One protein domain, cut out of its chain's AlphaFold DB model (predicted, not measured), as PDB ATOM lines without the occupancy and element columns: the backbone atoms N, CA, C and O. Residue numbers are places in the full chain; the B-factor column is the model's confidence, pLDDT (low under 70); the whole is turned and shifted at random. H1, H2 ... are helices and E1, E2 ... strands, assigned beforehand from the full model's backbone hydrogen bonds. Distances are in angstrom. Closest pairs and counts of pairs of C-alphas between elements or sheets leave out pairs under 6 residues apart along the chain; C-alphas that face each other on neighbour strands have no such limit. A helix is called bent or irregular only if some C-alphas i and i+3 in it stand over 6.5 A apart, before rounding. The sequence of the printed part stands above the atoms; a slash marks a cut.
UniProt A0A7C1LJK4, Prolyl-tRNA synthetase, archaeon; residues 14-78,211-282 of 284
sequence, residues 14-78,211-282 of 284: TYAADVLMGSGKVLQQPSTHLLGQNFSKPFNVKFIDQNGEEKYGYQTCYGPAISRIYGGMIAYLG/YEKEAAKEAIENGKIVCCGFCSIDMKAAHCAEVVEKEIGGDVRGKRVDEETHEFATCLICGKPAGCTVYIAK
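AT A GLANCE: This is residues 14 to 78 and 211 to 282 of the 284 residues of the protein "Prolyl-tRNA synthetase" of archaeon (UniProt A0A7C1LJK4). The domain is a small body with a long arm: in the body, H2 and H3 pack on one face of the short sheet E6 E8 E7, and the arm is a narrow three-stranded ribbon, E1 E2 E5, that ends in the small hairpin E3 and E4. H1 packs on the ribbon at its other end, away from that hairpin. The printed part has 137 residues, with the order E1 E2 E3 E4 E5 H1 H2 E6 H3 E7 E8, three named helices and eight named strands, of the mixed class. The three sheets, E1 - E2 - E5, E6 - E8 - E7 and E3 - E4, are antiparallel. The whole is loose, with a radius of gyration of the C-alphas of 18.8 A and spans of 59 by 42 by 27 A.

IN THESE COORDINATES: E1, residues 14 to 20, begins at C-alpha 14 (35.708, -20.207, 71.746) and is 19.3 A long. E2, residues 26 to 36, is 27.9 A long and bends by 59 degrees at residue 29. E3 is residues 46 to 48 and E4 residues 54 to 56; E4 runs on into E5, residues 59 to 63, at 26 degrees. H1 is residues 66 to 77, 16.4 A, and H2 residues 213 to 221, 12.3 A. E6 is residues 225 to 230. H3, residues 235 to 248, is 19.4 A long and irregular, with C-alphas 236 and 239 7.3 A apart. E7 is residues 251 to 254, and E8, residues 276 to 281, ends at C-alpha 281 (24.243, -8.334, 77.203).

HOW THE PARTS SIT: E1 and E2 form a hairpin, with N 15 and O 32 2.8 A apart, within hydrogen-bond range. E2 and E5 have N 33 and O 61 at 2.8 A. In the hairpin E3 and E4, N 47 and O 55 are 2.9 A apart. H1 lies over E1 and E2 at a height over the sheet of 8.9 A, two layers, a helix on one face of a sheet; its closest C-alphas to E2 are those of Ile 69 and Gln 29, 6.1 A. The closest C-alphas of E2 and E8 are those of Val 26 and Ala 281, 6.5 A. E6 and E8 have N 226 and O 280 at 2.8 A, and the hairpin E7 and E8 has N 253 and O 279 at 2.8 A. H2 and H3 lie on the same face of this sheet, again two layers. They touch at a steep tilt of 65 degrees, through residues 247 to 248 of H3 alone; their closest C-alphas are those of Lys 217 and Ile 248, 4.6 A. E6, H3 and E7 form a split strand-helix-strand unit, two strands running the same way with E8 between them, and its crossover is right-handed. In H1 and H2 every O i to N i+4 pair is within hydrogen-bond range; in H3, 8 of 10.

THE WHOLE: The C-alphas farthest apart are those of Gly 52 and Glu 218, 59.7 A. Residues 79 to 210 are not printed, and C-alphas 78 and 211 are 32.6 A apart across this cut. The link E7 to E8, 21 residues, is long. No printed residue is under 70 in pLDDT.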
ATOM      1  N   THR A  14      36.036 -21.191  72.784       97.88
ATOM      2  CA  THR A  14      35.708 -20.207  71.746       97.88
ATOM      3  C   THR A  14      36.041 -18.809  72.242       97.88
ATOM      4  O   THR A  14      35.700 -18.426  73.358       97.88
ATOM      5  N   TYR A  15      36.682 -18.029  71.389       96.88
ATOM      6  CA  TYR A  15      36.998 -16.627  71.603       96.88
ATOM      7  C   TYR A  15      36.212 -15.832  70.575       96.88
ATOM      8  O   TYR A  15      36.216 -16.183  69.400       96.88
ATOM      9  N   ALA A  16      35.507 -14.801  71.010       95.31
ATOM     10  CA  ALA A  16      34.691 -13.978  70.135       95.31
ATOM     11  C   ALA A  16      34.819 -12.521  70.564       95.31
ATOM     12  O   ALA A  16      35.036 -12.247  71.746       95.31
ATOM     13  N   ALA A  17      34.684 -11.624  69.596       94.00
ATOM     14  CA  ALA A  17      34.487 -10.207  69.843       94.00
ATOM     15  C   ALA A  17      33.000  -9.871  69.696       94.00
ATOM     16  O   ALA A  17      32.315 -10.439  68.844       94.00
ATOM     17  N   ASP A  18      32.516  -8.941  70.505       94.12
ATOM     18  CA  ASP A  18      31.167  -8.393  70.425       94.12
ATOM     19  C   ASP A  18      31.268  -6.877  70.237       94.12
ATOM     20  O   ASP A  18      32.179  -6.240  70.764       94.12
ATOM     21  N   VAL A  19      30.333  -6.301  69.485       93.88
ATOM     22  CA  VAL A  19      30.140  -4.846  69.397       93.88
ATOM     23  C   VAL A  19      28.721  -4.517  69.823       93.88
ATOM     24  O   VAL A  19      27.797  -5.264  69.494       93.88
ATOM     25  N   LEU A  20      28.538  -3.415  70.544       93.56
ATOM     26  CA  LEU A  20      27.214  -2.922  70.888       93.56
ATOM     27  C   LEU A  20      26.617  -2.207  69.678       93.56
ATOM     28  O   LEU A  20      27.280  -1.409  69.023       93.56
ATOM     29  N   MET A  21      25.364  -2.504  69.372       92.56
ATOM     30  CA  MET A  21      24.618  -1.842  68.308       92.56
ATOM     31  C   MET A  21      23.697  -0.783  68.920       92.56
ATOM     32  O   MET A  21      23.290  -0.916  70.071       92.56
ATOM     33  N   GLY A  22      23.260   0.206  68.133       85.69
ATOM     34  CA  GLY A  22      22.338   1.257  68.603       85.69
ATOM     35  C   GLY A  22      20.977   0.765  69.130       85.69
ATOM     36  O   GLY A  22      20.228   1.534  69.715       85.69
ATOM     37  N   SER A  23      20.645  -0.518  68.954       90.12
ATOM     38  CA  SER A  23      19.475  -1.165  69.563       90.12
ATOM     39  C   SER A  23      19.675  -1.585  71.025       90.12
ATOM     40  O   SER A  23      18.752  -2.140  71.622       90.12
ATOM     41  N   GLY A  24      20.878  -1.410  71.578       92.25
ATOM     42  CA  GLY A  24      21.250  -1.908  72.901       92.25
ATOM     43  C   GLY A  24      21.531  -3.413  72.951       92.25
ATOM     44  O   GLY A  24      21.569  -4.014  74.023       92.25
ATOM     45  N   LYS A  25      21.687  -4.054  71.785       96.12
ATOM     46  CA  LYS A  25      22.061  -5.466  71.663       96.12
ATOM     47  C   LYS A  25      23.467  -5.603  71.111       96.12
ATOM     48  O   LYS A  25      23.871  -4.839  70.233       96.12
ATOM     49  N   VAL A  26      24.187  -6.620  71.564       96.56
ATOM     50  CA  VAL A  26      25.489  -6.966  71.008       96.56
ATOM     51  C   VAL A  26      25.349  -7.803  69.743       96.56
ATOM     52  O   VAL A  26      24.501  -8.688  69.633       96.56
ATOM     53  N   LEU A  27      26.217  -7.522  68.778       95.19
ATOM     54  CA  LEU A  27      26.411  -8.325  67.582       95.19
ATOM     55  C   LEU A  27      27.761  -9.025  67.690       95.19
ATOM     56  O   LEU A  27      28.801  -8.365  67.737       95.19
ATOM     57  N   GLN A  28      27.750 -10.358  67.671       95.06
ATOM     58  CA  GLN A  28      28.991 -11.120  67.599       95.06
ATOM     59  C   GLN A  28      29.707 -10.848  66.271       95.06
ATOM     60  O   GLN A  28      29.141 -11.054  65.189       95.06
ATOM     61  N   GLN A  29      30.962 -10.436  66.404       93.62
ATOM     62  CA  GLN A  29      31.926 -10.149  65.349       93.62
ATOM     63  C   GLN A  29      32.768 -11.420  65.069       93.62
ATOM     64  O   GLN A  29      32.179 -12.510  65.089       93.62
ATOM     65  N   PRO A  30      34.081 -11.390  64.743       94.62
ATOM     66  CA  PRO A  30      34.778 -12.624  64.427       94.62
ATOM     67  C   PRO A  30      34.923 -13.523  65.655       94.62
ATOM     68  O   PRO A  30      34.986 -13.062  66.802       94.62
ATOM     69  N   SER A  31      35.024 -14.819  65.385       95.12
ATOM     70  CA  SER A  31      35.296 -15.835  66.394       95.12
ATOM     71  C   SER A  31      36.440 -16.749  65.985       95.12
ATOM     72  O   SER A  31      36.597 -17.108  64.818       95.12
ATOM     73  N   THR A  32      37.220 -17.151  66.981       96.31
ATOM     74  CA  THR A  32      38.314 -18.111  66.874       96.31
ATOM     75  C   THR A  32      38.044 -19.267  67.822       96.31
ATOM     76  O   THR A  32      37.674 -19.067  68.979       96.31
ATOM     77  N   HIS A  33      38.250 -20.488  67.349       97.62
ATOM     78  CA  HIS A  33      37.929 -21.698  68.088       97.62
ATOM     79  C   HIS A  33      39.181 -22.551  68.251       97.62
ATOM     80  O   HIS A  33      39.840 -22.896  67.268       97.62
ATOM     81  N   LEU A  34      39.488 -22.927  69.492       97.81
ATOM     82  CA  LEU A  34      40.438 -23.998  69.769       97.81
ATOM     83  C   LEU A  34      39.671 -25.314  69.689       97.81
ATOM     84  O   LEU A  34      38.910 -25.642  70.596       97.81
ATOM     85  N   LEU A  35      39.846 -26.061  68.604       98.00
ATOM     86  CA  LEU A  35      39.130 -27.319  68.373       98.00
ATOM     87  C   LEU A  35      39.806 -28.504  69.072       98.00
ATOM     88  O   LEU A  35      39.175 -29.530  69.330       98.00
ATOM     89  N   GLY A  36      41.100 -28.367  69.373       97.81
ATOM     90  CA  GLY A  36      41.912 -29.464  69.875       97.81
ATOM     91  C   GLY A  36      41.894 -30.622  68.887       97.81
ATOM     92  O   GLY A  36      42.069 -30.418  67.689       97.81
ATOM     93  N   GLN A  37      41.633 -31.829  69.381       97.88
ATOM     94  CA  GLN A  37      41.559 -33.029  68.546       97.88
ATOM     95  C   GLN A  37      40.124 -33.452  68.194       97.88
ATOM     96  O   GLN A  37      39.939 -34.487  67.553       97.88
ATOM     97  N   ASN A  38      39.111 -32.675  68.593       97.31
ATOM     98  CA  ASN A  38      37.703 -33.074  68.489       97.31
ATOM     99  C   ASN A  38      37.234 -33.292  67.044       97.31
ATOM    100  O   ASN A  38      36.318 -34.074  66.821       97.31
ATOM    101  N   PHE A  39      37.895 -32.657  66.070       97.19
ATOM    102  CA  PHE A  39      37.647 -32.864  64.641       97.19
ATOM    103  C   PHE A  39      38.683 -33.803  64.006       97.19
ATOM    104  O   PHE A  39      38.328 -34.685  63.231       97.19
ATOM    105  N   SER A  40      39.954 -33.718  64.396       97.75
ATOM    106  CA  SER A  40      40.992 -34.604  63.850       97.75
ATOM    107  C   SER A  40      40.717 -36.095  64.078       97.75
ATOM    108  O   SER A  40      41.005 -36.899  63.199       97.75
ATOM    109  N   LYS A  41      40.120 -36.476  65.218       97.62
ATOM    110  CA  LYS A  41      39.765 -37.867  65.535       97.62
ATOM    111  C   LYS A  41      38.699 -38.434  64.590       97.62
ATOM    112  O   LYS A  41      39.000 -39.420  63.922       97.62
ATOM    113  N   PRO A  42      37.490 -37.843  64.479       97.44
ATOM    114  CA  PRO A  42      36.461 -38.368  63.580       97.44
ATOM    115  C   PRO A  42      36.849 -38.289  62.096       97.44
ATOM    116  O   PRO A  42      36.423 -39.144  61.328       97.44
ATOM    117  N   PHE A  43      37.679 -37.318  61.692       97.38
ATOM    118  CA  PHE A  43      38.160 -37.188  60.306       97.38
ATOM    119  C   PHE A  43      39.499 -37.899  60.036       97.38
ATOM    120  O   PHE A  43      40.038 -37.785  58.938       97.38
ATOM    121  N   ASN A  44      40.041 -38.632  61.016       97.50
ATOM    122  CA  ASN A  44      41.299 -39.376  60.914       97.50
ATOM    123  C   ASN A  44      42.502 -38.533  60.424       97.50
ATOM    124  O   ASN A  44      43.340 -39.001  59.654       97.50
ATOM    125  N   VAL A  45      42.598 -37.279  60.877       98.06
ATOM    126  CA  VAL A  45      43.696 -36.359  60.539       98.06
ATOM    127  C   VAL A  45      44.876 -36.610  61.477       98.06
ATOM    128  O   VAL A  45      44.860 -36.203  62.644       98.06
ATOM    129  N   LYS A  46      45.900 -37.291  60.961       98.06
ATOM    130  CA  LYS A  46      47.040 -37.806  61.729       98.06
ATOM    131  C   LYS A  46      48.382 -37.329  61.180       98.06
ATOM    132  O   LYS A  46      48.487 -36.953  60.017       98.06
ATOM    133  N   PHE A  47      49.403 -37.380  62.025       97.81
ATOM    134  CA  PHE A  47      50.804 -37.164  61.673       97.81
ATOM    135  C   PHE A  47      51.699 -38.107  62.490       97.81
ATOM    136  O   PHE A  47      51.282 -38.595  63.540       97.81
ATOM    137  N   ILE A  48      52.917 -38.360  62.011       98.12
ATOM    138  CA  ILE A  48      53.961 -39.045  62.781       98.12
ATOM    139  C   ILE A  48      54.799 -37.981  63.484       98.12
ATOM    140  O   ILE A  48      55.267 -37.041  62.838       98.12
ATOM    141  N   ASP A  49      54.952 -38.098  64.797       97.31
ATOM    142  CA  ASP A  49      55.753 -37.161  65.577       97.31
ATOM    143  C   ASP A  49      57.254 -37.509  65.573       97.31
ATOM    144  O   ASP A  49      57.704 -38.469  64.950       97.31
ATOM    145  N   GLN A  50      58.050 -36.715  66.291       97.00
ATOM    146  CA  GLN A  50      59.505 -36.895  66.394       97.00
ATOM    147  C   GLN A  50      59.948 -38.230  67.023       97.00
ATOM    148  O   GLN A  50      61.094 -38.629  66.837       97.00
ATOM    149  N   ASN A  51      59.063 -38.921  67.750       97.62
ATOM    150  CA  ASN A  51      59.333 -40.224  68.356       97.62
ATOM    151  C   ASN A  51      58.887 -41.387  67.450       97.62
ATOM    152  O   ASN A  51      59.027 -42.547  67.834       97.62
ATOM    153  N   GLY A  52      58.344 -41.098  66.262       97.25
ATOM    154  CA  GLY A  52      57.766 -42.106  65.376       97.25
ATOM    155  C   GLY A  52      56.344 -42.525  65.762       97.25
ATOM    156  O   GLY A  52      55.840 -43.506  65.219       97.25
ATOM    157  N   GLU A  53      55.683 -41.812  66.681       97.94
ATOM    158  CA  GLU A  53      54.329 -42.140  67.133       97.94
ATOM    159  C   GLU A  53      53.268 -41.476  66.247       97.94
ATOM    160  O   GLU A  53      53.352 -40.289  65.925       97.94
ATOM    161  N   GLU A  54      52.218 -42.222  65.900       97.94
ATOM    162  CA  GLU A  54      51.053 -41.671  65.205       97.94
ATOM    163  C   GLU A  54      50.176 -40.855  66.170       97.94
ATOM    164  O   GLU A  54      49.661 -41.373  67.163       97.94
ATOM    165  N   LYS A  55      49.983 -39.565  65.871       98.25
ATOM    166  CA  LYS A  55      49.215 -38.617  66.691       98.25
ATOM    167  C   LYS A  55      48.160 -37.885  65.875       98.25
ATOM    168  O   LYS A  55      48.310 -37.659  64.679       98.25
ATOM    169  N   TYR A  56      47.081 -37.484  66.543       98.50
ATOM    170  CA  TYR A  56      46.029 -36.657  65.948       98.50
ATOM    171  C   TYR A  56      46.399 -35.175  65.997       98.50
ATOM    172  O   TYR A  56      46.853 -34.673  67.032       98.50
ATOM    173  N   GLY A  57      46.169 -34.470  64.889       97.69
ATOM    174  CA  GLY A  57      46.473 -33.046  64.776       97.69
ATOM    175  C   GLY A  57      45.619 -32.186  65.712       97.69
ATOM    176  O   GLY A  57      44.401 -32.331  65.765       97.69
ATOM    177  N   TYR A  58      46.243 -31.252  66.428       97.88
ATOM    178  CA  TYR A  58      45.509 -30.183  67.104       97.88
ATOM    179  C   TYR A  58      45.062 -29.140  66.080       97.88
ATOM    180  O   TYR A  58      45.857 -28.701  65.252       97.88
ATOM    181  N   GLN A  59      43.793 -28.744  66.137       98.06
ATOM    182  CA  GLN A  59      43.187 -27.852  65.154       98.06
ATOM    183  C   GLN A  59      42.636 -26.577  65.793       98.06
ATOM    184  O   GLN A  59      42.195 -26.554  66.948       98.06
ATOM    185  N   THR A  60      42.615 -25.521  64.988       97.62
ATOM    186  CA  THR A  60      41.890 -24.276  65.235       97.62
ATOM    187  C   THR A  60      41.054 -23.939  64.003       97.62
ATOM    188  O   THR A  60      41.334 -24.410  62.900       97.62
ATOM    189  N   CYS A  61      40.012 -23.134  64.176       95.94
ATOM    190  CA  CYS A  61      39.333 -22.495  63.052       95.94
ATOM    191  C   CYS A  61      38.919 -21.069  63.415       95.94
ATOM    192  O   CYS A  61      38.856 -20.702  64.591       95.94
ATOM    193  N   TYR A  62      38.676 -20.259  62.391       94.44
ATOM    194  CA  TYR A  62      38.376 -18.843  62.524       94.44
ATOM    195  C   TYR A  62      37.307 -18.435  61.512       94.44
ATOM    196  O   TYR A  62      37.371 -18.815  60.343       94.44
ATOM    197  N   GLY A  63      36.335 -17.654  61.977       91.50
ATOM    198  CA  GLY A  63      35.309 -17.028  61.155       91.50
ATOM    199  C   GLY A  63      35.491 -15.510  61.159       91.50
ATOM    200  O   GLY A  63      35.200 -14.895  62.183       91.50
ATOM    201  N   PRO A  64      35.924 -14.878  60.049       85.94
ATOM    202  CA  PRO A  64      36.216 -13.443  60.023       85.94
ATOM    203  C   PRO A  64      35.001 -12.530  60.138       85.94
ATOM    204  O   PRO A  64      35.165 -11.363  60.464       85.94
ATOM    205  N   ALA A  65      33.798 -13.026  59.843       91.25
ATOM    206  CA  ALA A  65      32.558 -12.255  59.922       91.25
ATOM    207  C   ALA A  65      32.605 -10.895  59.178       91.25
ATOM    208  O   ALA A  65      32.027  -9.920  59.647       91.25
ATOM    209  N   ILE A  66      33.254 -10.830  58.003       91.69
ATOM    210  CA  ILE A  66      33.523  -9.575  57.264       91.69
ATOM    211  C   ILE A  66      32.275  -8.693  57.114       91.69
ATOM    212  O   ILE A  66      32.321  -7.502  57.411       91.69
ATOM    213  N   SER A  67      31.136  -9.266  56.714       91.75
ATOM    214  CA  SER A  67      29.885  -8.510  56.557       91.75
ATOM    215  C   SER A  67      29.366  -7.921  57.874       91.75
ATOM    216  O   SER A  67      28.848  -6.806  57.877       91.75
ATOM    217  N   ARG A  68      29.537  -8.626  58.999       93.50
ATOM    218  CA  ARG A  68      29.169  -8.129  60.333       93.50
ATOM    219  C   ARG A  68      30.142  -7.080  60.849       93.50
ATOM    220  O   ARG A  68      29.684  -6.162  61.521       93.50
ATOM    221  N   ILE A  69      31.426  -7.166  60.494       93.69
ATOM    222  CA  ILE A  69      32.412  -6.131  60.834       93.69
ATOM    223  C   ILE A  69      32.011  -4.816  60.166       93.69
ATOM    224  O   ILE A  69      31.897  -3.797  60.841       93.69
ATOM    225  N   TYR A  70      31.702  -4.848  58.866       91.88
ATOM    226  CA  TYR A  70      31.202  -3.668  58.160       91.88
ATOM    227  C   TYR A  70      29.862  -3.180  58.720       91.88
ATOM    228  O   TYR A  70      29.704  -1.985  58.951       91.88
ATOM    229  N   GLY A  71      28.914  -4.088  58.973       92.06
ATOM    230  CA  GLY A  71      27.615  -3.731  59.550       92.06
ATOM    231  C   GLY A  71      27.733  -3.089  60.935       92.06
ATOM    232  O   GLY A  71      27.092  -2.076  61.191       92.06
ATOM    233  N   GLY A  72      28.592  -3.637  61.799       93.06
ATOM    234  CA  GLY A  72      28.877  -3.108  63.130       93.06
ATOM    235  C   GLY A  72      29.563  -1.749  63.073       93.06
ATOM    236  O   GLY A  72      29.118  -0.823  63.737       93.06
ATOM    237  N   MET A  73      30.577  -1.589  62.218       92.69
ATOM    238  CA  MET A  73      31.237  -0.298  61.998       92.69
ATOM    239  C   MET A  73      30.238   0.774  61.544       92.69
ATOM    240  O   MET A  73      30.219   1.864  62.101       92.69
ATOM    241  N   ILE A  74      29.397   0.466  60.552       92.81
ATOM    242  CA  ILE A  74      28.394   1.407  60.038       92.81
ATOM    243  C   ILE A  74      27.387   1.781  61.127       92.81
ATOM    244  O   ILE A  74      27.094   2.960  61.305       92.81
ATOM    245  N   ALA A  75      26.864   0.786  61.843       91.19
ATOM    246  CA  ALA A  75      25.850   1.008  62.863       91.19
ATOM    247  C   ALA A  75      26.388   1.756  64.088       91.19
ATOM    248  O   ALA A  75      25.630   2.481  64.719       91.19
ATOM    249  N   TYR A  76      27.661   1.557  64.429       91.69
ATOM    250  CA  TYR A  76      28.263   2.138  65.623       91.69
ATOM    251  C   TYR A  76      28.859   3.528  65.381       91.69
ATOM    252  O   TYR A  76      28.758   4.398  66.237       91.69
ATOM    253  N   LEU A  77      29.482   3.756  64.220       93.75
ATOM    254  CA  LEU A  77      30.101   5.048  63.903       93.75
ATOM    255  C   LEU A  77      29.119   6.057  63.299       93.75
ATOM    256  O   LEU A  77      29.379   7.256  63.360       93.75
ATOM    257  N   GLY A  78      28.041   5.583  62.664       94.00
ATOM    258  CA  GLY A  78      27.049   6.441  62.023       94.00
ATOM    259  C   GLY A  78      26.391   7.425  62.992       94.00
ATOM    260  O   GLY A  78      26.279   7.170  64.187       94.00
ATOM    261  N   TYR A 211      26.666  -4.979  91.095       97.81
ATOM    262  CA  TYR A 211      26.842  -5.887  92.234       97.81
ATOM    263  C   TYR A 211      25.534  -6.563  92.670       97.81
ATOM    264  O   TYR A 211      25.564  -7.486  93.482       97.81
ATOM    265  N   GLU A 212      24.396  -6.139  92.111       97.25
ATOM    266  CA  GLU A 212      23.054  -6.612  92.460       97.25
ATOM    267  C   GLU A 212      22.248  -6.943  91.196       97.25
ATOM    268  O   GLU A 212      22.459  -6.350  90.131       97.25
ATOM    269  N   LYS A 213      21.339  -7.918  91.298       97.81
ATOM    270  CA  LYS A 213      20.569  -8.426  90.150       97.81
ATOM    271  C   LYS A 213      19.642  -7.362  89.566       97.81
ATOM    272  O   LYS A 213      19.473  -7.299  88.353       97.81
ATOM    273  N   GLU A 214      19.052  -6.538  90.420       97.94
ATOM    274  CA  GLU A 214      18.129  -5.467  90.057       97.94
ATOM    275  C   GLU A 214      18.829  -4.423  89.181       97.94
ATOM    276  O   GLU A 214      18.330  -4.104  88.104       97.94
ATOM    277  N   ALA A 215      20.032  -3.988  89.574       98.25
ATOM    278  CA  ALA A 215      20.858  -3.081  88.778       98.25
ATOM    279  C   ALA A 215      21.283  -3.713  87.442       98.25
ATOM    280  O   ALA A 215      21.250  -3.063  86.399       98.25
ATOM    281  N   ALA A 216      21.628  -5.007  87.443       98.50
ATOM    282  CA  ALA A 216      21.937  -5.726  86.208       98.50
ATOM    283  C   ALA A 216      20.741  -5.742  85.242       98.50
ATOM    284  O   ALA A 216      20.905  -5.538  84.041       98.50
ATOM    285  N   LYS A 217      19.533  -5.968  85.763       98.50
ATOM    286  CA  LYS A 217      18.304  -5.975  84.971       98.50
ATOM    287  C   LYS A 217      18.007  -4.597  84.384       98.50
ATOM    288  O   LYS A 217      17.751  -4.503  83.186       98.50
ATOM    289  N   GLU A 218      18.103  -3.541  85.190       98.38
ATOM    290  CA  GLU A 218      17.909  -2.161  84.735       98.38
ATOM    291  C   GLU A 218      18.897  -1.792  83.615       98.38
ATOM    292  O   GLU A 218      18.494  -1.287  82.566       98.38
ATOM    293  N   ALA A 219      20.183  -2.119  83.774       98.38
ATOM    294  CA  ALA A 219      21.193  -1.870  82.747       98.38
ATOM    295  C   ALA A 219      20.878  -2.602  81.426       98.38
ATOM    296  O   ALA A 219      20.983  -2.022  80.342       98.38
ATOM    297  N   ILE A 220      20.427  -3.858  81.497       98.38
ATOM    298  CA  ILE A 220      20.034  -4.653  80.323       98.38
ATOM    299  C   ILE A 220      18.746  -4.131  79.666       98.38
ATOM    300  O   ILE A 220      18.588  -4.203  78.440       98.38
ATOM    301  N   GLU A 221      17.797  -3.607  80.440       97.50
ATOM    302  CA  GLU A 221      16.603  -2.919  79.926       97.50
ATOM    303  C   GLU A 221      16.970  -1.614  79.212       97.50
ATOM    304  O   GLU A 221      16.439  -1.349  78.134       97.50
ATOM    305  N   ASN A 222      17.967  -0.895  79.729       97.31
ATOM    306  CA  ASN A 222      18.533   0.315  79.133       97.31
ATOM    307  C   ASN A 222      19.497   0.047  77.960       97.31
ATOM    308  O   ASN A 222      20.083   0.984  77.422       97.31
ATOM    309  N   GLY A 223      19.660  -1.212  77.539       96.88
ATOM    310  CA  GLY A 223      20.454  -1.568  76.361       96.88
ATOM    311  C   GLY A 223      21.970  -1.517  76.570       96.88
ATOM    312  O   GLY A 223      22.713  -1.388  75.599       96.88
ATOM    313  N   LYS A 224      22.436  -1.605  77.817       97.88
ATOM    314  CA  LYS A 224      23.860  -1.594  78.158       97.88
ATOM    315  C   LYS A 224      24.453  -2.993  78.261       97.88
ATOM    316  O   LYS A 224      23.749  -4.005  78.297       97.88
ATOM    317  N   ILE A 225      25.778  -3.035  78.338       98.19
ATOM    318  CA  ILE A 225      26.538  -4.232  78.687       98.19
ATOM    319  C   ILE A 225      26.762  -4.213  80.196       98.19
ATOM    320  O   ILE A 225      27.264  -3.241  80.742       98.19
ATOM    321  N   VAL A 226      26.434  -5.296  80.880       98.50
ATOM    322  CA  VAL A 226      26.682  -5.453  82.314       98.50
ATOM    323  C   VAL A 226      28.038  -6.111  82.542       98.50
ATOM    324  O   VAL A 226      28.326  -7.131  81.925       98.50
ATOM    325  N   CYS A 227      28.836  -5.571  83.459       98.38
ATOM    326  CA  CYS A 227      30.070  -6.157  83.979       98.38
ATOM    327  C   CYS A 227      29.858  -6.584  85.438       98.38
ATOM    328  O   CYS A 227      29.528  -5.754  86.288       98.38
ATOM    329  N   CYS A 228      30.025  -7.874  85.744       98.56
ATOM    330  CA  CYS A 228      29.797  -8.392  87.095       98.56
ATOM    331  C   CYS A 228      30.644  -9.629  87.426       98.56
ATOM    332  O   CYS A 228      31.124 -10.346  86.543       98.56
ATOM    333  N   GLY A 229      30.739  -9.945  88.718       98.50
ATOM    334  CA  GLY A 229      31.341 -11.185  89.202       98.50
ATOM    335  C   GLY A 229      30.500 -12.420  88.880       98.50
ATOM    336  O   GLY A 229      29.274 -12.414  89.005       98.50
ATOM    337  N   PHE A 230      31.156 -13.523  88.514       98.50
ATOM    338  CA  PHE A 230      30.492 -14.783  88.179       98.50
ATOM    339  C   PHE A 230      31.259 -16.000  88.696       98.50
ATOM    340  O   PHE A 230      32.481 -15.982  88.836       98.50
ATOM    341  N   CYS A 231      30.548 -17.089  89.002       98.00
ATOM    342  CA  CYS A 231      31.161 -18.233  89.686       98.00
ATOM    343  C   CYS A 231      32.115 -19.058  88.798       98.00
ATOM    344  O   CYS A 231      33.064 -19.639  89.318       98.00
ATOM    345  N   SER A 232      31.869 -19.146  87.486       97.69
ATOM    346  CA  SER A 232      32.788 -19.676  86.461       97.69
ATOM    347  C   SER A 232      32.146 -19.545  85.069       97.69
ATOM    348  O   SER A 232      30.935 -19.388  84.958       97.69
ATOM    349  N   ILE A 233      32.934 -19.690  84.006       97.62
ATOM    350  CA  ILE A 233      32.455 -19.902  82.633       97.62
ATOM    351  C   ILE A 233      32.364 -21.397  82.234       97.62
ATOM    352  O   ILE A 233      32.063 -21.712  81.085       97.62
ATOM    353  N   ASP A 234      32.621 -22.327  83.161       97.56
ATOM    354  CA  ASP A 234      32.503 -23.782  82.959       97.56
ATOM    355  C   ASP A 234      31.069 -24.287  83.159       97.56
ATOM    356  O   ASP A 234      30.312 -23.707  83.930       97.56
ATOM    357  N   MET A 235      30.731 -25.468  82.626       96.94
ATOM    358  CA  MET A 235      29.385 -26.071  82.727       96.94
ATOM    359  C   MET A 235      28.775 -26.119  84.141       96.94
ATOM    360  O   MET A 235      27.555 -26.058  84.276       96.94
ATOM    361  N   LYS A 236      29.584 -26.157  85.210       96.12
ATOM    362  CA  LYS A 236      29.095 -26.070  86.603       96.12
ATOM    363  C   LYS A 236      28.302 -24.788  86.896       96.12
ATOM    364  O   LYS A 236      27.485 -24.777  87.812       96.12
ATOM    365  N   ALA A 237      28.545 -23.719  86.141       97.31
ATOM    366  CA  ALA A 237      27.898 -22.419  86.277       97.31
ATOM    367  C   ALA A 237      26.708 -22.218  85.322       97.31
ATOM    368  O   ALA A 237      26.071 -21.171  85.393       97.31
ATOM    369  N   ALA A 238      26.358 -23.210  84.489       97.50
ATOM    370  CA  ALA A 238      25.248 -23.098  83.535       97.50
ATOM    371  C   ALA A 238      23.922 -22.714  84.220       97.50
ATOM    372  O   ALA A 238      23.204 -21.851  83.732       97.50
ATOM    373  N   HIS A 239      23.662 -23.240  85.423       98.00
ATOM    374  CA  HIS A 239      22.494 -22.861  86.225       98.00
ATOM    375  C   HIS A 239      22.446 -21.361  86.574       98.00
ATOM    376  O   HIS A 239      21.368 -20.786  86.646       98.00
ATOM    377  N   CYS A 240      23.597 -20.708  86.792       98.44
ATOM    378  CA  CYS A 240      23.635 -19.262  87.016       98.44
ATOM    379  C   CYS A 240      23.341 -18.502  85.720       98.44
ATOM    380  O   CYS A 240      22.689 -17.466  85.768       98.44
ATOM    381  N   ALA A 241      23.800 -19.007  84.573       98.06
ATOM    382  CA  ALA A 241      23.535 -18.392  83.276       98.06
ATOM    383  C   ALA A 241      22.051 -18.485  82.891       98.06
ATOM    384  O   ALA A 241      21.499 -17.514  82.396       98.06
ATOM    385  N   GLU A 242      21.377 -19.590  83.221       98.38
ATOM    386  CA  GLU A 242      19.921 -19.695  83.051       98.38
ATOM    387  C   GLU A 242      19.152 -18.653  83.873       98.38
ATOM    388  O   GLU A 242      18.120 -18.153  83.434       98.38
ATOM    389  N   VAL A 243      19.633 -18.322  85.075       98.38
ATOM    390  CA  VAL A 243      19.036 -17.256  85.892       98.38
ATOM    391  C   VAL A 243      19.272 -15.891  85.248       98.38
ATOM    392  O   VAL A 243      18.360 -15.070  85.236       98.38
ATOM    393  N   VAL A 244      20.454 -15.648  84.672       98.44
ATOM    394  CA  VAL A 244      20.719 -14.425  83.895       98.44
ATOM    395  C   VAL A 244      19.721 -14.304  82.736       98.44
ATOM    396  O   VAL A 244      19.083 -13.264  82.586       98.44
ATOM    397  N   GLU A 245      19.503 -15.376  81.978       98.06
ATOM    398  CA  GLU A 245      18.558 -15.376  80.856       98.06
ATOM    399  C   GLU A 245      17.111 -15.121  81.319       98.06
ATOM    400  O   GLU A 245      16.418 -14.265  80.768       98.06
ATOM    401  N   LYS A 246      16.660 -15.818  82.370       98.00
ATOM    402  CA  LYS A 246      15.258 -15.797  82.827       98.00
ATOM    403  C   LYS A 246      14.892 -14.579  83.678       98.00
ATOM    404  O   LYS A 246      13.777 -14.078  83.559       98.00
ATOM    405  N   GLU A 247      15.780 -14.137  84.570       97.94
ATOM    406  CA  GLU A 247      15.493 -13.070  85.545       97.94
ATOM    407  C   GLU A 247      16.059 -11.706  85.121       97.94
ATOM    408  O   GLU A 247      15.410 -10.687  85.360       97.94
ATOM    409  N   ILE A 248      17.243 -11.681  84.493       97.94
ATOM    410  CA  ILE A 248      17.937 -10.443  84.085       97.94
ATOM    411  C   ILE A 248      17.613 -10.081  82.624       97.94
ATOM    412  O   ILE A 248      17.547  -8.903  82.282       97.94
ATOM    413  N   GLY A 249      17.347 -11.070  81.764       97.31
ATOM    414  CA  GLY A 249      16.916 -10.848  80.381       97.31
ATOM    415  C   GLY A 249      18.055 -10.553  79.400       97.31
ATOM    416  O   GLY A 249      17.857  -9.815  78.430       97.31
ATOM    417  N   GLY A 250      19.244 -11.101  79.657       97.50
ATOM    418  CA  GLY A 250      20.406 -11.047  78.767       97.50
ATOM    419  C   GLY A 250      21.180 -12.366  78.764       97.50
ATOM    420  O   GLY A 250      20.809 -13.310  79.452       97.50
ATOM    421  N   ASP A 251      22.285 -12.410  78.024       98.19
ATOM    422  CA  ASP A 251      23.126 -13.597  77.878       98.19
ATOM    423  C   ASP A 251      24.523 -13.346  78.441       98.19
ATOM    424  O   ASP A 251      25.124 -12.293  78.201       98.19
ATOM    425  N   VAL A 252      25.092 -14.335  79.134       98.31
ATOM    426  CA  VAL A 252      26.504 -14.294  79.543       98.31
ATOM    427  C   VAL A 252      27.378 -14.414  78.294       98.31
ATOM    428  O   VAL A 252      27.568 -15.500  77.749       98.31
ATOM    429  N   ARG A 253      27.949 -13.294  77.844       97.69
ATOM    430  CA  ARG A 253      28.817 -13.226  76.659       97.69
ATOM    431  C   ARG A 253      30.203 -13.809  76.930       97.69
ATOM    432  O   ARG A 253      30.877 -14.256  76.002       97.69
ATOM    433  N   GLY A 254      30.608 -13.871  78.195       96.88
ATOM    434  CA  GLY A 254      31.839 -14.515  78.642       96.88
ATOM    435  C   GLY A 254      32.774 -13.549  79.355       96.88
ATOM    436  O   GLY A 254      32.349 -12.495  79.817       96.88
ATOM    437  N   LYS A 255      34.048 -13.929  79.460       95.81
ATOM    438  CA  LYS A 255      35.093 -13.130  80.122       95.81
ATOM    439  C   LYS A 255      36.045 -12.503  79.110       95.81
ATOM    440  O   LYS A 255      36.226 -13.052  78.016       95.81
ATOM    441  N   ARG A 256      36.711 -11.415  79.484       93.81
ATOM    442  CA  ARG A 256      37.826 -10.861  78.709       93.81
ATOM    443  C   ARG A 256      39.016 -11.822  78.658       93.81
ATOM    444  O   ARG A 256      39.146 -12.730  79.477       93.81
ATOM    445  N   VAL A 257      39.791 -11.713  77.582       91.12
ATOM    446  CA  VAL A 257      41.008 -12.526  77.346       91.12
ATOM    447  C   VAL A 257      42.252 -11.672  77.547       91.12
ATOM    448  O   VAL A 257      43.297 -12.179  77.941       91.12
ATOM    449  N   ASP A 258      42.118 -10.390  77.237       87.88
ATOM    450  CA  ASP A 258      43.014  -9.326  77.636       87.88
ATOM    451  C   ASP A 258      42.882  -9.021  79.137       87.88
ATOM    452  O   ASP A 258      42.172  -9.714  79.870       87.88
ATOM    453  N   GLU A 259      43.619  -8.012  79.594       82.69
ATOM    454  CA  GLU A 259      43.672  -7.631  81.002       82.69
ATOM    455  C   GLU A 259      42.284  -7.214  81.506       82.69
ATOM    456  O   GLU A 259      41.660  -6.281  80.992       82.69
ATOM    457  N   GLU A 260      41.791  -7.953  82.499       87.88
ATOM    458  CA  GLU A 260      40.577  -7.604  83.221       87.88
ATOM    459  C   GLU A 260      40.922  -6.575  84.295       87.88
ATOM    460  O   GLU A 260      41.860  -6.762  85.068       87.88
ATOM    461  N   THR A 261      40.148  -5.497  84.349       84.31
ATOM    462  CA  THR A 261      40.388  -4.371  85.257       84.31
ATOM    463  C   THR A 261      39.473  -4.398  86.478       84.31
ATOM    464  O   THR A 261      39.637  -3.576  87.377       84.31
ATOM    465  N   HIS A 262      38.500  -5.314  86.515       91.19
ATOM    466  CA  HIS A 262      37.528  -5.428  87.598       91.19
ATOM    467  C   HIS A 262      37.631  -6.772  88.306       91.19
ATOM    468  O   HIS A 262      37.620  -7.832  87.677       91.19
ATOM    469  N   GLU A 263      37.617  -6.719  89.632       92.94
ATOM    470  CA  GLU A 263      37.524  -7.889  90.490       92.94
ATOM    471  C   GLU A 263      36.277  -7.801  91.362       92.94
ATOM    472  O   GLU A 263      35.892  -6.735  91.845       92.94
ATOM    473  N   PHE A 264      35.651  -8.950  91.588       97.62
ATOM    474  CA  PHE A 264      34.443  -9.068  92.389       97.62
ATOM    475  C   PHE A 264      34.644 -10.165  93.425       97.62
ATOM    476  O   PHE A 264      35.210 -11.214  93.128       97.62
ATOM    477  N   ALA A 265      34.143  -9.956  94.641       97.31
ATOM    478  CA  ALA A 265      34.246 -10.967  95.690       97.31
ATOM    479  C   ALA A 265      33.317 -12.166  95.431       97.31
ATOM    480  O   ALA A 265      33.671 -13.307  95.727       97.31
ATOM    481  N   THR A 266      32.125 -11.923  94.879       98.44
ATOM    482  CA  THR A 266      31.055 -12.920  94.770       98.44
ATOM    483  C   THR A 266      30.405 -12.943  93.389       98.44
ATOM    484  O   THR A 266      30.428 -11.979  92.628       98.44
ATOM    485  N   CYS A 267      29.829 -14.093  93.052       98.56
ATOM    486  CA  CYS A 267      28.976 -14.281  91.893       98.56
ATOM    487  C   CYS A 267      27.658 -13.527  92.092       98.56
ATOM    488  O   CYS A 267      26.953 -13.803  93.067       98.56
ATOM    489  N   LEU A 268      27.291 -12.691  91.116       98.50
ATOM    490  CA  LEU A 268      26.044 -11.916  91.087       98.50
ATOM    491  C   LEU A 268      24.794 -12.781  91.334       98.50
ATOM    492  O   LEU A 268      23.797 -12.319  91.878       98.50
ATOM    493  N   ILE A 269      24.840 -14.051  90.921       98.44
ATOM    494  CA  ILE A 269      23.672 -14.932  90.920       98.44
ATOM    495  C   ILE A 269      23.589 -15.825  92.155       98.44
ATOM    496  O   ILE A 269      22.531 -15.920  92.770       98.44
ATOM    497  N   CYS A 270      24.675 -16.523  92.499       97.69
ATOM    498  CA  CYS A 270      24.647 -17.559  93.535       97.69
ATOM    499  C   CYS A 270      25.361 -17.172  94.835       97.69
ATOM    500  O   CYS A 270      25.427 -17.999  95.743       97.69
ATOM    501  N   GLY A 271      25.953 -15.975  94.915       97.56
ATOM    502  CA  GLY A 271      26.640 -15.465  96.109       97.56
ATOM    503  C   GLY A 271      27.942 -16.188  96.488       97.56
ATOM    504  O   GLY A 271      28.654 -15.738  97.380       97.56
ATOM    505  N   LYS A 272      28.290 -17.292  95.816       97.75
ATOM    506  CA  LYS A 272      29.583 -17.981  95.975       97.75
ATOM    507  C   LYS A 272      30.737 -17.065  95.554       97.75
ATOM    508  O   LYS A 272      30.491 -16.156  94.764       97.75
ATOM    509  N   PRO A 273      31.984 -17.334  95.982       98.12
ATOM    510  CA  PRO A 273      33.145 -16.590  95.502       98.12
ATOM    511  C   PRO A 273      33.174 -16.489  93.972       98.12
ATOM    512  O   PRO A 273      32.913 -17.485  93.284       98.12
ATOM    513  N   ALA A 274      33.446 -15.296  93.440       97.88
ATOM    514  CA  ALA A 274      33.581 -15.121  91.999       97.88
ATOM    515  C   ALA A 274      34.848 -15.841  91.514       97.88
ATOM    516  O   ALA A 274      35.917 -15.713  92.104       97.88
ATOM    517  N   GLY A 275      34.717 -16.620  90.441       96.19
ATOM    518  CA  GLY A 275      35.851 -17.244  89.758       96.19
ATOM    519  C   GLY A 275      36.359 -16.416  88.578       96.19
ATOM    520  O   GLY A 275      37.459 -16.662  88.090       96.19
ATOM    521  N   CYS A 276      35.549 -15.476  88.091       96.94
ATOM    522  CA  CYS A 276      35.887 -14.579  86.993       96.94
ATOM    523  C   CYS A 276      34.927 -13.385  86.930       96.94
ATOM    524  O   CYS A 276      33.800 -13.454  87.428       96.94
ATOM    525  N   THR A 277      35.348 -12.343  86.221       98.19
ATOM    526  CA  THR A 277      34.478 -11.273  85.722       98.19
ATOM    527  C   THR A 277      33.860 -11.696  84.394       98.19
ATOM    528  O   THR A 277      34.534 -12.293  83.548       98.19
ATOM    529  N   VAL A 278      32.565 -11.437  84.220       98.19
ATOM    530  CA  VAL A 278      31.858 -11.698  82.962       98.19
ATOM    531  C   VAL A 278      31.091 -10.476  82.498       98.19
ATOM    532  O   VAL A 278      30.715  -9.612  83.291       98.19
ATOM    533  N   TYR A 279      30.814 -10.475  81.200       98.25
ATOM    534  CA  TYR A 279      29.984  -9.488  80.540       98.25
ATOM    535  C   TYR A 279      28.645 -10.111  80.150       98.25
ATOM    536  O   TYR A 279      28.608 -11.205  79.578       98.25
ATOM    537  N   ILE A 280      27.549  -9.425  80.465       98.62
ATOM    538  CA  ILE A 280      26.177  -9.829  80.145       98.62
ATOM    539  C   ILE A 280      25.581  -8.786  79.205       98.62
ATOM    540  O   ILE A 280      25.712  -7.589  79.439       98.62
ATOM    541  N   ALA A 281      24.931  -9.225  78.133       98.31
ATOM    542  CA  ALA A 281      24.243  -8.334  77.203       98.31
ATOM    543  C   ALA A 281      23.140  -9.085  76.456       98.31
ATOM    544  O   ALA A 281      23.220 -10.302  76.295       98.31
ATOM    545  N   LYS A 282      22.139  -8.368  75.938       97.81
ATOM    546  CA  LYS A 282      21.210  -8.934  74.948       97.81
ATOM    547  C   LYS A 282      21.946  -9.158  73.631       97.81
ATOM    548  O   LYS A 282      22.628  -8.249  73.172       97.81
TER     549      LYS A 282